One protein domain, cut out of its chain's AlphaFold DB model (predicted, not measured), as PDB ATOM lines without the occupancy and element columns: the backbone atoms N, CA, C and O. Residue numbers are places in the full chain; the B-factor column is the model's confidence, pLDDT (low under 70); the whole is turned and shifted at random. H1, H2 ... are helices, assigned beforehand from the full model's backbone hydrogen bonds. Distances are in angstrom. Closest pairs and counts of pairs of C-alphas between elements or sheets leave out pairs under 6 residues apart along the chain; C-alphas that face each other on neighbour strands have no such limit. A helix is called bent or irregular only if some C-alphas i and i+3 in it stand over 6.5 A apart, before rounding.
ATOM      1  N   LEU A  58     137.155 231.190 200.997       91.25
ATOM      2  CA  LEU A  58     138.068 232.229 200.516       91.25
ATOM      3  C   LEU A  58     139.503 231.941 200.964       91.25
ATOM      4  O   LEU A  58     140.408 231.960 200.134       91.25
ATOM      5  N   PHE A  59     139.687 231.575 202.233       92.81
ATOM      6  CA  PHE A  59     140.991 231.200 202.770       92.81
ATOM      7  C   PHE A  59     141.576 229.960 202.076       92.81
ATOM      8  O   PHE A  59     142.744 229.957 201.695       92.81
ATOM      9  N   LEU A  60     140.751 228.938 201.820       92.38
ATOM     10  CA  LEU A  60     141.145 227.757 201.051       92.38
ATOM     11  C   LEU A  60     141.601 228.149 199.639       92.38
ATOM     12  O   LEU A  60     142.663 227.730 199.199       92.38
ATOM     13  N   ASN A  61     140.841 228.997 198.944       92.31
ATOM     14  CA  ASN A  61     141.197 229.453 197.601       92.31
ATOM     15  C   ASN A  61     142.507 230.253 197.581       92.31
ATOM     16  O   ASN A  61     143.293 230.117 196.643       92.31
ATOM     17  N   GLU A  62     142.759 231.084 198.593       93.88
ATOM     18  CA  GLU A  62     144.028 231.801 198.739       93.88
ATOM     19  C   GLU A  62     145.202 230.850 198.974       93.88
ATOM     20  O   GLU A  62     146.251 231.008 198.349       93.88
ATOM     21  N   LEU A  63     145.025 229.843 199.832       92.75
ATOM     22  CA  LEU A  63     146.041 228.821 200.070       92.75
ATOM     23  C   LEU A  63     146.325 228.002 198.810       92.75
ATOM     24  O   LEU A  63     147.489 227.834 198.460       92.75
ATOM     25  N   THR A  64     145.296 227.589 198.068       94.12
ATOM     26  CA  THR A  64     145.462 226.870 196.797       94.12
ATOM     27  C   THR A  64     146.208 227.716 195.764       94.12
ATOM     28  O   THR A  64     147.085 227.210 195.063       94.12
ATOM     29  N   LYS A  65     145.924 229.025 195.682       94.44
ATOM     30  CA  LYS A  65     146.674 229.946 194.808       94.44
ATOM     31  C   LYS A  65     148.145 230.035 195.212       94.44
ATOM     32  O   LYS A  65     149.012 229.942 194.347       94.44
ATOM     33  N   LYS A  66     148.433 230.179 196.510       94.69
ATOM     34  CA  LYS A  66     149.812 230.207 197.027       94.69
ATOM     35  C   LYS A  66     150.541 228.893 196.762       94.69
ATOM     36  O   LYS A  66     151.695 228.911 196.354       94.69
ATOM     37  N   GLU A  67     149.869 227.757 196.928       94.06
ATOM     38  CA  GLU A  67     150.426 226.440 196.620       94.06
ATOM     39  C   GLU A  67     150.777 226.315 195.128       94.06
ATOM     40  O   GLU A  67     151.868 225.864 194.780       94.06
ATOM     41  N   GLN A  68     149.887 226.759 194.235       94.81
ATOM     42  CA  GLN A  68     150.148 226.774 192.793       94.81
ATOM     43  C   GLN A  68     151.324 227.688 192.431       94.81
ATOM     44  O   GLN A  68     152.190 227.281 191.656       94.81
ATOM     45  N   GLN A  69     151.395 228.883 193.021       93.94
ATOM     46  CA  GLN A  69     152.520 229.803 192.838       93.94
ATOM     47  C   GLN A  69     153.836 229.177 193.312       93.94
ATOM     48  O   GLN A  69     154.814 229.180 192.570       93.94
ATOM     49  N   LEU A  70     153.857 228.555 194.493       92.56
ATOM     50  CA  LEU A  70     155.042 227.872 195.018       92.56
ATOM     51  C   LEU A  70     155.484 226.710 194.121       92.56
ATOM     52  O   LEU A  70     156.678 226.557 193.864       92.56
ATOM     53  N   LYS A  71     154.542 225.921 193.587       93.44
ATOM     54  CA  LYS A  71     154.846 224.860 192.612       93.44
ATOM     55  C   LYS A  71     155.480 225.424 191.336       93.44
ATOM     56  O   LYS A  71     156.428 224.831 190.824       93.44
ATOM     57  N   GLN A  72     155.000 226.566 190.843       90.25
ATOM     58  CA  GLN A  72     155.586 227.246 189.684       90.25
ATOM     59  C   GLN A  72     156.986 227.791 189.989       90.25
ATOM     60  O   GLN A  72     157.910 227.534 189.222       90.25
ATOM     61  N   CYS A  73     157.181 228.457 191.131       88.69
ATOM     62  CA  CYS A  73     158.496 228.939 191.559       88.69
ATOM     63  C   CYS A  73     159.503 227.789 191.702       88.69
ATOM     64  O   CYS A  73     160.624 227.893 191.214       88.69
ATOM     65  N   LEU A  74     159.103 226.663 192.302       87.06
ATOM     66  CA  LEU A  74     159.953 225.474 192.409       87.06
ATOM     67  C   LEU A  74     160.322 224.895 191.042       87.06
ATOM     68  O   LEU A  74     161.448 224.435 190.864       87.06
ATOM     69  N   LYS A  75     159.398 224.917 190.075       88.19
ATOM     70  CA  LYS A  75     159.688 224.495 188.702       88.19
ATOM     71  C   LYS A  75     160.741 225.402 188.057       88.19
ATOM     72  O   LYS A  75     161.721 224.887 187.534       88.19
ATOM     73  N   ILE A  76     160.582 226.721 188.173       84.38
ATOM     74  CA  ILE A  76     161.541 227.703 187.642       84.38
ATOM     75  C   ILE A  76     162.919 227.518 188.287       84.38
ATOM     76  O   ILE A  76     163.913 227.428 187.580       84.38
ATOM     77  N   ILE A  77     162.993 227.368 189.613       83.06
ATOM     78  CA  ILE A  77     164.268 227.152 190.324       83.06
ATOM     79  C   ILE A  77     164.958 225.861 189.856       83.06
ATOM     80  O   ILE A  77     166.177 225.829 189.707       83.06
ATOM     81  N   ARG A  78     164.194 224.794 189.598       83.88
ATOM     82  CA  ARG A  78     164.741 223.535 189.066       83.88
ATOM     83  C   ARG A  78     165.254 223.683 187.632       83.88
ATOM     84  O   ARG A  78     166.238 223.041 187.280       83.88
ATOM     85  N   GLU A  79     164.606 224.518 186.827       86.06
ATOM     86  CA  GLU A  79     164.976 224.792 185.433       86.06
ATOM     87  C   GLU A  79     166.011 225.926 185.296       86.06
ATOM     88  O   GLU A  79     166.570 226.105 184.219       86.06
ATOM     89  N   TYR A  80     166.346 226.631 186.382       85.62
ATOM     90  CA  TYR A  80     167.252 227.784 186.381       85.62
ATOM     91  C   TYR A  80     168.628 227.477 185.778       85.62
ATOM     92  O   TYR A  80     169.133 228.252 184.974       85.62
ATOM     93  N   LYS A  81     169.207 226.305 186.083       81.31
ATOM     94  CA  LYS A  81     170.481 225.876 185.473       81.31
ATOM     95  C   LYS A  81     170.387 225.766 183.950       81.31
ATOM     96  O   LYS A  81     171.311 226.147 183.244       81.31
ATOM     97  N   LYS A  82     169.249 225.287 183.439       85.50
ATOM     98  CA  LYS A  82     168.996 225.203 181.998       85.50
ATOM     99  C   LYS A  82     168.837 226.597 181.387       85.50
ATOM    100  O   LYS A  82     169.306 226.833 180.282       85.50
ATOM    101  N   GLU A  83     168.196 227.527 182.092       85.12
ATOM    102  CA  GLU A  83     168.070 228.919 181.644       85.12
ATOM    103  C   GLU A  83     169.426 229.648 181.622       85.12
ATOM    104  O   GLU A  83     169.704 230.421 180.701       85.12
ATOM    105  N   GLU A  84     170.302 229.360 182.585       87.38
ATOM    106  CA  GLU A  84     171.683 229.845 182.614       87.38
ATOM    107  C   GLU A  84     172.490 229.307 181.423       87.38
ATOM    108  O   GLU A  84     173.100 230.088 180.691       87.38
ATOM    109  N   GLU A  85     172.421 227.999 181.158       88.06
ATOM    110  CA  GLU A  85     173.048 227.377 179.985       88.06
ATOM    111  C   GLU A  85     172.549 227.995 178.672       88.06
ATOM    112  O   GLU A  85     173.350 228.318 177.792       88.06
ATOM    113  N   VAL A  86     171.234 228.208 178.544       88.25
ATOM    114  CA  VAL A  86     170.641 228.873 177.375       88.25
ATOM    115  C   VAL A  86     171.171 230.297 177.245       88.25
ATOM    116  O   VAL A  86     171.591 230.681 176.159       88.25
ATOM    117  N   THR A  87     171.232 231.062 178.336       88.12
ATOM    118  CA  THR A  87     171.753 232.438 178.316       88.12
ATOM    119  C   THR A  87     173.227 232.473 177.894       88.12
ATOM    120  O   THR A  87     173.612 233.309 177.074       88.12
ATOM    121  N   MET A  88     174.047 231.535 178.380       88.69
ATOM    122  CA  MET A  88     175.445 231.400 177.959       88.69
ATOM    123  C   MET A  88     175.571 231.035 176.478       88.69
ATOM    124  O   MET A  88     176.409 231.599 175.774       88.69
ATOM    125  N   LEU A  89     174.753 230.099 175.988       91.19
ATOM    126  CA  LEU A  89     174.721 229.740 174.568       91.19
ATOM    127  C   LEU A  89     174.330 230.942 173.716       91.19
ATOM    128  O   LEU A  89     174.990 231.221 172.719       91.19
ATOM    129  N   THR A  90     173.311 231.688 174.131       89.00
ATOM    130  CA  THR A  90     172.894 232.913 173.461       89.00
ATOM    131  C   THR A  90     174.046 233.916 173.384       89.00
ATOM    132  O   THR A  90     174.349 234.394 172.296       89.00
ATOM    133  N   GLN A  91     174.757 234.173 174.485       88.88
ATOM    134  CA  GLN A  91     175.912 235.077 174.483       88.88
ATOM    135  C   GLN A  91     177.026 234.613 173.530       88.88
ATOM    136  O   GLN A  91     177.598 235.434 172.816       88.88
ATOM    137  N   LYS A  92     177.310 233.305 173.476       91.56
ATOM    138  CA  LYS A  92     178.280 232.746 172.520       91.56
ATOM    139  C   LYS A  92     177.850 232.991 171.076       91.56
ATOM    140  O   LYS A  92     178.674 233.399 170.265       91.56
ATOM    141  N   TRP A  93     176.573 232.789 170.757       92.12
ATOM    142  CA  TRP A  93     176.053 233.062 169.418       92.12
ATOM    143  C   TRP A  93     176.152 234.542 169.048       92.12
ATOM    144  O   TRP A  93     176.583 234.850 167.942       92.12
ATOM    145  N   TYR A  94     175.862 235.459 169.974       90.19
ATOM    146  CA  TYR A  94     176.074 236.889 169.726       90.19
ATOM    147  C   TYR A  94     177.536 237.222 169.439       90.19
ATOM    148  O   TYR A  94     177.812 237.968 168.506       90.19
ATOM    149  N   GLN A  95     178.476 236.641 170.185       90.25
ATOM    150  CA  GLN A  95     179.903 236.836 169.923       90.25
ATOM    151  C   GLN A  95     180.301 236.338 168.531       90.25
ATOM    152  O   GLN A  95     181.016 237.040 167.819       90.25
ATOM    153  N   VAL A  96     179.810 235.165 168.119       93.12
ATOM    154  CA  VAL A  96     180.052 234.634 166.768       93.12
ATOM    155  C   VAL A  96     179.527 235.602 165.711       93.12
ATOM    156  O   VAL A  96     180.281 235.980 164.819       93.12
ATOM    157  N   ILE A  97     178.287 236.078 165.851       91.12
ATOM    158  CA  ILE A  97     177.677 237.019 164.901       91.12
ATOM    159  C   ILE A  97     178.474 238.330 164.837       91.12
ATOM    160  O   ILE A  97     178.754 238.830 163.752       91.12
ATOM    161  N   GLN A  98     178.892 238.880 165.978       91.19
ATOM    162  CA  GLN A  98     179.723 240.089 166.017       91.19
ATOM    163  C   GLN A  98     181.067 239.878 165.303       91.19
ATOM    164  O   GLN A  98     181.513 240.741 164.545       91.19
ATOM    165  N   CYS A  99     181.708 238.724 165.502       93.00
ATOM    166  CA  CYS A  99     182.934 238.362 164.796       93.00
ATOM    167  C   CYS A  99     182.712 238.217 163.284       93.00
ATOM    168  O   CYS A  99     183.524 238.711 162.503       93.00
ATOM    169  N   GLU A 100     181.619 237.579 162.866       93.25
ATOM    170  CA  GLU A 100     181.260 237.424 161.455       93.25
ATOM    171  C   GLU A 100     180.982 238.773 160.788       93.25
ATOM    172  O   GLU A 100     181.495 239.032 159.699       93.25
ATOM    173  N   LEU A 101     180.247 239.666 161.454       92.94
ATOM    174  CA  LEU A 101     179.996 241.020 160.961       92.94
ATOM    175  C   LEU A 101     181.291 241.826 160.840       92.94
ATOM    176  O   LEU A 101     181.496 242.485 159.827       92.94
ATOM    177  N   ASN A 102     182.205 241.723 161.808       93.50
ATOM    178  CA  ASN A 102     183.528 242.349 161.720       93.50
ATOM    179  C   ASN A 102     184.354 241.803 160.549       93.50
ATOM    180  O   ASN A 102     184.997 242.563 159.825       93.50
ATOM    181  N   TYR A 103     184.338 240.487 160.337       95.38
ATOM    182  CA  TYR A 103     185.005 239.879 159.189       95.38
ATOM    183  C   TYR A 103     184.412 240.381 157.869       95.38
ATOM    184  O   TYR A 103     185.146 240.759 156.951       95.38
ATOM    185  N   LEU A 104     183.084 240.420 157.783       94.19
ATOM    186  CA  LEU A 104     182.378 240.875 156.598       94.19
ATOM    187  C   LEU A 104     182.648 242.356 156.325       94.19
ATOM    188  O   LEU A 104     182.937 242.696 155.185       94.19
ATOM    189  N   MET A 105     182.665 243.189 157.366       92.75
ATOM    190  CA  MET A 105     183.034 244.603 157.311       92.75
ATOM    191  C   MET A 105     184.428 244.804 156.720       92.75
ATOM    192  O   MET A 105     184.611 245.575 155.783       92.75
ATOM    193  N   ASN A 106     185.419 244.061 157.209       93.31
ATOM    194  CA  ASN A 106     186.780 244.148 156.684       93.31
ATOM    195  C   ASN A 106     186.849 243.693 155.217       93.31
ATOM    196  O   ASN A 106     187.545 244.292 154.399       93.31
ATOM    197  N   SER A 107     186.100 242.645 154.869       93.31
ATOM    198  CA  SER A 107     185.997 242.155 153.494       93.31
ATOM    199  C   SER A 107     185.327 243.171 152.562       93.31
ATOM    200  O   SER A 107     185.777 243.350 151.429       93.31
ATOM    201  N   THR A 108     184.276 243.863 153.013       90.31
ATOM    202  CA  THR A 108     183.594 244.898 152.224       90.31
ATOM    203  C   THR A 108     184.437 246.156 152.090       90.31
ATOM    204  O   THR A 108     184.548 246.662 150.979       90.31
ATOM    205  N   LEU A 109     185.108 246.601 153.155       90.00
ATOM    206  CA  LEU A 109     186.058 247.716 153.090       90.00
ATOM    207  C   LEU A 109     187.162 247.446 152.060       90.00
ATOM    208  O   LEU A 109     187.392 248.269 151.184       90.00
ATOM    209  N   LEU A 110     187.736 246.237 152.049       91.81
ATOM    210  CA  LEU A 110     188.730 245.860 151.040       91.81
ATOM    211  C   LEU A 110     188.165 245.881 149.607       91.81
ATOM    212  O   LEU A 110     188.885 246.177 148.651       91.81
ATOM    213  N   LYS A 111     186.887 245.526 149.423       90.00
ATOM    214  CA  LYS A 111     186.224 245.632 148.114       90.00
ATOM    215  C   LYS A 111     186.039 247.092 147.712       90.00
ATOM    216  O   LYS A 111     186.288 247.404 146.552       90.00
ATOM    217  N   PHE A 112     185.654 247.963 148.642       88.00
ATOM    218  CA  PHE A 112     185.547 249.397 148.385       88.00
ATOM    219  C   PHE A 112     186.900 249.999 148.029       88.00
ATOM    220  O   PHE A 112     186.991 250.677 147.011       88.00
ATOM    221  N   ASP A 113     187.967 249.658 148.750       88.06
ATOM    222  CA  ASP A 113     189.322 250.125 148.440       88.06
ATOM    223  C   ASP A 113     189.745 249.737 147.016       88.06
ATOM    224  O   ASP A 113     190.249 250.563 146.257       88.06
ATOM    225  N   LYS A 114     189.462 248.495 146.596       90.38
ATOM    226  CA  LYS A 114     189.710 248.040 145.214       90.38
ATOM    227  C   LYS A 114     188.865 248.771 144.170       90.38
ATOM    228  O   LYS A 114     189.240 248.791 143.001       90.38
ATOM    229  N   MET A 115     187.721 249.318 144.568       84.81
ATOM    230  CA  MET A 115     186.818 250.073 143.704       84.81
ATOM    231  C   MET A 115     187.092 251.582 143.704       84.81
ATOM    232  O   MET A 115     186.363 252.273 143.004       84.81
ATOM    233  N   GLY A 116     188.111 252.082 144.411       82.94
ATOM    234  CA  GLY A 116     188.412 253.521 144.496       82.94
ATOM    235  C   GLY A 116     187.825 254.222 145.729       82.94
ATOM    236  O   GLY A 116     187.853 255.444 145.824       82.94
ATOM    237  N   GLU A 196     181.314 258.198 156.051       78.31
ATOM    238  CA  GLU A 196     182.117 256.981 155.889       78.31
ATOM    239  C   GLU A 196     181.327 255.701 156.217       78.31
ATOM    240  O   GLU A 196     180.444 255.701 157.079       78.31
ATOM    241  N   PHE A 197     181.680 254.605 155.543       83.31
ATOM    242  CA  PHE A 197     181.031 253.309 155.716       83.31
ATOM    243  C   PHE A 197     181.246 252.754 157.131       83.31
ATOM    244  O   PHE A 197     182.367 252.418 157.512       83.31
ATOM    245  N   ASP A 198     180.158 252.621 157.890       87.31
ATOM    246  CA  ASP A 198     180.165 252.148 159.281       87.31
ATOM    247  C   ASP A 198     179.401 250.817 159.444       87.31
ATOM    248  O   ASP A 198     178.597 250.418 158.599       87.31
ATOM    249  N   MET A 199     179.618 250.120 160.563       87.62
ATOM    250  CA  MET A 199     179.002 248.826 160.878       87.62
ATOM    251  C   MET A 199     177.469 248.896 160.842       87.62
ATOM    252  O   MET A 199     176.795 247.944 160.446       87.62
ATOM    253  N   LYS A 200     176.898 250.052 161.199       88.81
ATOM    254  CA  LYS A 200     175.459 250.319 161.069       88.81
ATOM    255  C   LYS A 200     174.985 250.288 159.619       88.81
ATOM    256  O   LYS A 200     173.867 249.850 159.362       88.81
ATOM    257  N   GLU A 201     175.801 250.757 158.679       86.31
ATOM    258  CA  GLU A 201     175.476 250.721 157.251       86.31
ATOM    259  C   GLU A 201     175.563 249.298 156.703       86.31
ATOM    260  O   GLU A 201     174.659 248.871 155.985       86.31
ATOM    261  N   LEU A 202     176.569 248.526 157.129       88.69
ATOM    262  CA  LEU A 202     176.661 247.103 156.798       88.69
ATOM    263  C   LEU A 202     175.442 246.321 157.315       88.69
ATOM    264  O   LEU A 202     174.839 245.549 156.571       88.69
ATOM    265  N   CYS A 203     175.038 246.549 158.568       89.06
ATOM    266  CA  CYS A 203     173.864 245.899 159.153       89.06
ATOM    267  C   CYS A 203     172.579 246.251 158.385       89.06
ATOM    268  O   CYS A 203     171.782 245.361 158.093       89.06
ATOM    269  N   LYS A 204     172.409 247.518 157.973       88.12
ATOM    270  CA  LYS A 204     171.293 247.937 157.104       88.12
ATOM    271  C   LYS A 204     171.315 247.224 155.754       88.12
ATOM    272  O   LYS A 204     170.270 246.769 155.308       88.12
ATOM    273  N   MET A 205     172.482 247.091 155.125       85.00
ATOM    274  CA  MET A 205     172.629 246.391 153.844       85.00
ATOM    275  C   MET A 205     172.256 244.903 153.949       85.00
ATOM    276  O   MET A 205     171.711 244.330 153.009       85.00
ATOM    277  N   LEU A 206     172.520 244.285 155.101       87.94
ATOM    278  CA  LEU A 206     172.215 242.879 155.379       87.94
ATOM    279  C   LEU A 206     170.812 242.653 155.962       87.94
ATOM    280  O   LEU A 206     170.455 241.505 156.220       87.94
ATOM    281  N   ASN A 207     170.021 243.712 156.181       89.19
ATOM    282  CA  ASN A 207     168.748 243.666 156.912       89.19
ATOM    283  C   ASN A 207     168.868 243.029 158.312       89.19
ATOM    284  O   ASN A 207     167.974 242.314 158.765       89.19
ATOM    285  N   VAL A 208     169.977 243.296 159.003       87.50
ATOM    286  CA  VAL A 208     170.221 242.857 160.380       87.50
ATOM    287  C   VAL A 208     170.045 244.043 161.323       87.50
ATOM    288  O   VAL A 208     170.530 245.144 161.057       87.50
ATOM    289  N   ASP A 209     169.365 243.824 162.447       87.69
ATOM    290  CA  ASP A 209     169.233 244.842 163.486       87.69
ATOM    291  C   ASP A 209     170.564 245.005 164.239       87.69
ATOM    292  O   ASP A 209     170.988 244.138 165.009       87.69
ATOM    293  N   HIS A 210     171.227 246.136 163.997       88.19
ATOM    294  CA  HIS A 210     172.477 246.502 164.657       88.19
ATOM    295  C   HIS A 210     172.330 246.517 166.183       88.19
ATOM    296  O   HIS A 210     173.196 246.014 166.900       88.19
ATOM    297  N   ASP A 211     171.239 247.086 166.697       88.00
ATOM    298  CA  ASP A 211     171.061 247.251 168.135       88.00
ATOM    299  C   ASP A 211     170.797 245.904 168.802       88.00
ATOM    300  O   ASP A 211     171.287 245.653 169.902       88.00
ATOM    301  N   TYR A 212     170.118 244.994 168.108       84.94
ATOM    302  CA  TYR A 212     169.943 243.624 168.576       84.94
ATOM    303  C   TYR A 212     171.282 242.893 168.734       84.94
ATOM    304  O   TYR A 212     171.514 242.241 169.750       84.94
ATOM    305  N   VAL A 213     172.185 243.024 167.759       84.62
ATOM    306  CA  VAL A 213     173.463 242.299 167.757       84.62
ATOM    307  C   VAL A 213     174.485 242.902 168.723       84.62
ATOM    308  O   VAL A 213     175.199 242.161 169.402       84.62
ATOM    309  N   PHE A 214     174.577 244.232 168.793       83.75
ATOM    310  CA  PHE A 214     175.641 244.916 169.535       83.75
ATOM    311  C   PHE A 214     175.218 245.429 170.921       83.75
ATOM    312  O   PHE A 214     176.093 245.622 171.765       83.75
ATOM    313  N   ASN A 215     173.918 245.581 171.221       82.81
ATOM    314  CA  ASN A 215     173.454 246.011 172.556       82.81
ATOM    315  C   ASN A 215     173.031 244.853 173.484       82.81
ATOM    316  O   ASN A 215     172.596 245.087 174.617       82.81
ATOM    317  N   TYR A 216     173.190 243.599 173.057       68.06
ATOM    318  CA  TYR A 216     172.979 242.422 173.904       68.06
ATOM    319  C   TYR A 216     174.233 242.185 174.778       68.06
ATOM    320  O   TYR A 216     175.208 241.631 174.268       68.06
ATOM    321  N   PRO A 217     174.295 242.659 176.052       59.56
ATOM    322  CA  PRO A 217     173.464 242.167 177.164       59.56
ATOM    323  C   PRO A 217     173.051 243.238 178.213       59.56
ATOM    324  O   PRO A 217     172.746 242.895 179.356       59.56
ATOM    325  N   ASN A 218     173.009 244.533 177.878       51.94
ATOM    326  CA  ASN A 218     172.842 245.609 178.881       51.94
ATOM    327  C   ASN A 218     171.425 245.755 179.481       51.94
ATOM    328  O   ASN A 218     171.211 246.603 180.342       51.94
ATOM    329  N   ASN A 219     170.457 244.935 179.060       49.56
ATOM    330  CA  ASN A 219     169.065 245.012 179.525       49.56
ATOM    331  C   ASN A 219     168.671 243.963 180.577       49.56
ATOM    332  O   ASN A 219     167.516 243.927 181.001       49.56
ATOM    333  N   LYS A 220     169.605 243.127 181.051       46.81
ATOM    334  CA  LYS A 220     169.416 242.419 182.323       46.81
ATOM    335  C   LYS A 220     170.251 243.150 183.360       46.81
ATOM    336  O   LYS A 220     171.473 243.110 183.306       46.81
ATOM    337  N   GLY A 221     169.550 243.885 184.221       42.59
ATOM    338  CA  GLY A 221     170.116 244.811 185.186       42.59
ATOM    339  C   GLY A 221     171.385 244.294 185.850       42.59
ATOM    340  O   GLY A 221     171.480 243.134 186.249       42.59
ATOM    341  N   THR A 222     172.327 245.214 186.011       38.62
ATOM    342  CA  THR A 222     173.199 245.278 187.178       38.62
ATOM    343  C   THR A 222     172.397 244.918 188.428       38.62
ATOM    344  O   THR A 222     171.780 245.772 189.063       38.62
ATOM    345  N   ILE A 223     172.375 243.634 188.780       42.53
ATOM    346  CA  ILE A 223     172.165 243.218 190.155       42.53
ATOM    347  C   ILE A 223     173.463 243.636 190.828       42.53
ATOM    348  O   ILE A 223     174.509 243.015 190.633       42.53
ATOM    349  N   ASN A 224     173.398 244.792 191.487       35.94
ATOM    350  CA  ASN A 224     174.465 245.318 192.322       35.94
ATOM    351  C   ASN A 224     175.011 244.186 193.203       35.94
ATOM    352  O   ASN A 224     174.236 243.480 193.852       35.94
ATOM    353  N   LYS A 225     176.334 244.011 193.166       35.62
ATOM    354  CA  LYS A 225     177.064 243.281 194.203       35.62
ATOM    355  C   LYS A 225     176.942 244.008 195.535       35.62
ATOM    356  O   LYS A 225     176.890 245.259 195.504       35.62
TER     357      LYS A 225
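AT A GLANCE: This is residues 58 to 116 and 196 to 225 of the 225 residues of an uncharacterized protein of Saccharomycodes ludwigii (UniProt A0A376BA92). One very long helix, H1, bends between residues 78 and 81 into two arms, like a wide open elbow, and makes the whole length of the model. Two short helices, H2 and H3, pack on one side of the longer arm H1b, while residues 58 to 86 at the beginning of H1 and the tail of residues 218 to 225 stick out. The printed part has 89 residues with three named helices, H1, H2 and H3 along the chain, and no named strand; the class is all helix. The whole is extended, with a radius of gyration of the C-alphas of 22.5 A, and spans 78 by 27 by 24 A.

IN THESE COORDINATES: H1 covers residues 58 to 114 and was assigned as one helix by its hydrogen bonds, but it is bent: C-alphas 78 and 81 are 7.2 A apart. Its first arm, H1a, is residues 58 to 78, beginning with C-alpha 58 at (138.068, 232.229, 200.516) and measuring 30.3 A from first to last C-alpha. Its second arm, H1b, is residues 81 to 114, 49.8 A long, and ends with C-alpha 114 at (189.710, 248.040, 145.214). After the cut, H2 is residues 199 to 205, 9.8 A long. H3 is residues 210 to 214, 6.0 A long, and ends with C-alpha 214 at (175.641, 244.916, 169.535).

HOW THE PARTS SIT: The lines of H1a and H1b stand at a steep tilt of 51 degrees. H1a is apart from H2 and from H3. H1b touches H2 with residues 101 to 105 alone; the closest C-alphas are those of Met 105 and Met 199, 6.8 A apart. Their lines are about perpendicular, at 85 degrees. H1b touches H3 with residues 94 to 98 alone; the closest C-alphas are those of Tyr 94 and Val 213, 6.3 A apart. H2 and H3 touch, the C-alphas of Cys 203 and His 210 being the closest at 5.7 A. In H1a, H1b, H2 and H3 every O i to N i+4 pair is within hydrogen-bond range.

THE WHOLE: The outline is a rod, and the two C-alphas farthest apart, those of Phe 59 and Gly 116, are 78.4 A apart. Without the stretches that stand free, residues 58 to 86 and 218 to 225, the body has 52 residues and spans 43 by 16 by 15 A. Residues 117 to 195 are cut out, and C-alphas 116 and 196 are 13.5 A apart across the cut, which lies in the link from H1 to H2. The link from H2 to H3 is tight, with 4 residues. The mean pLDDT of the printed part is 84.5, and residues 216 to 225 are under 70; residue 225 is the chain's last.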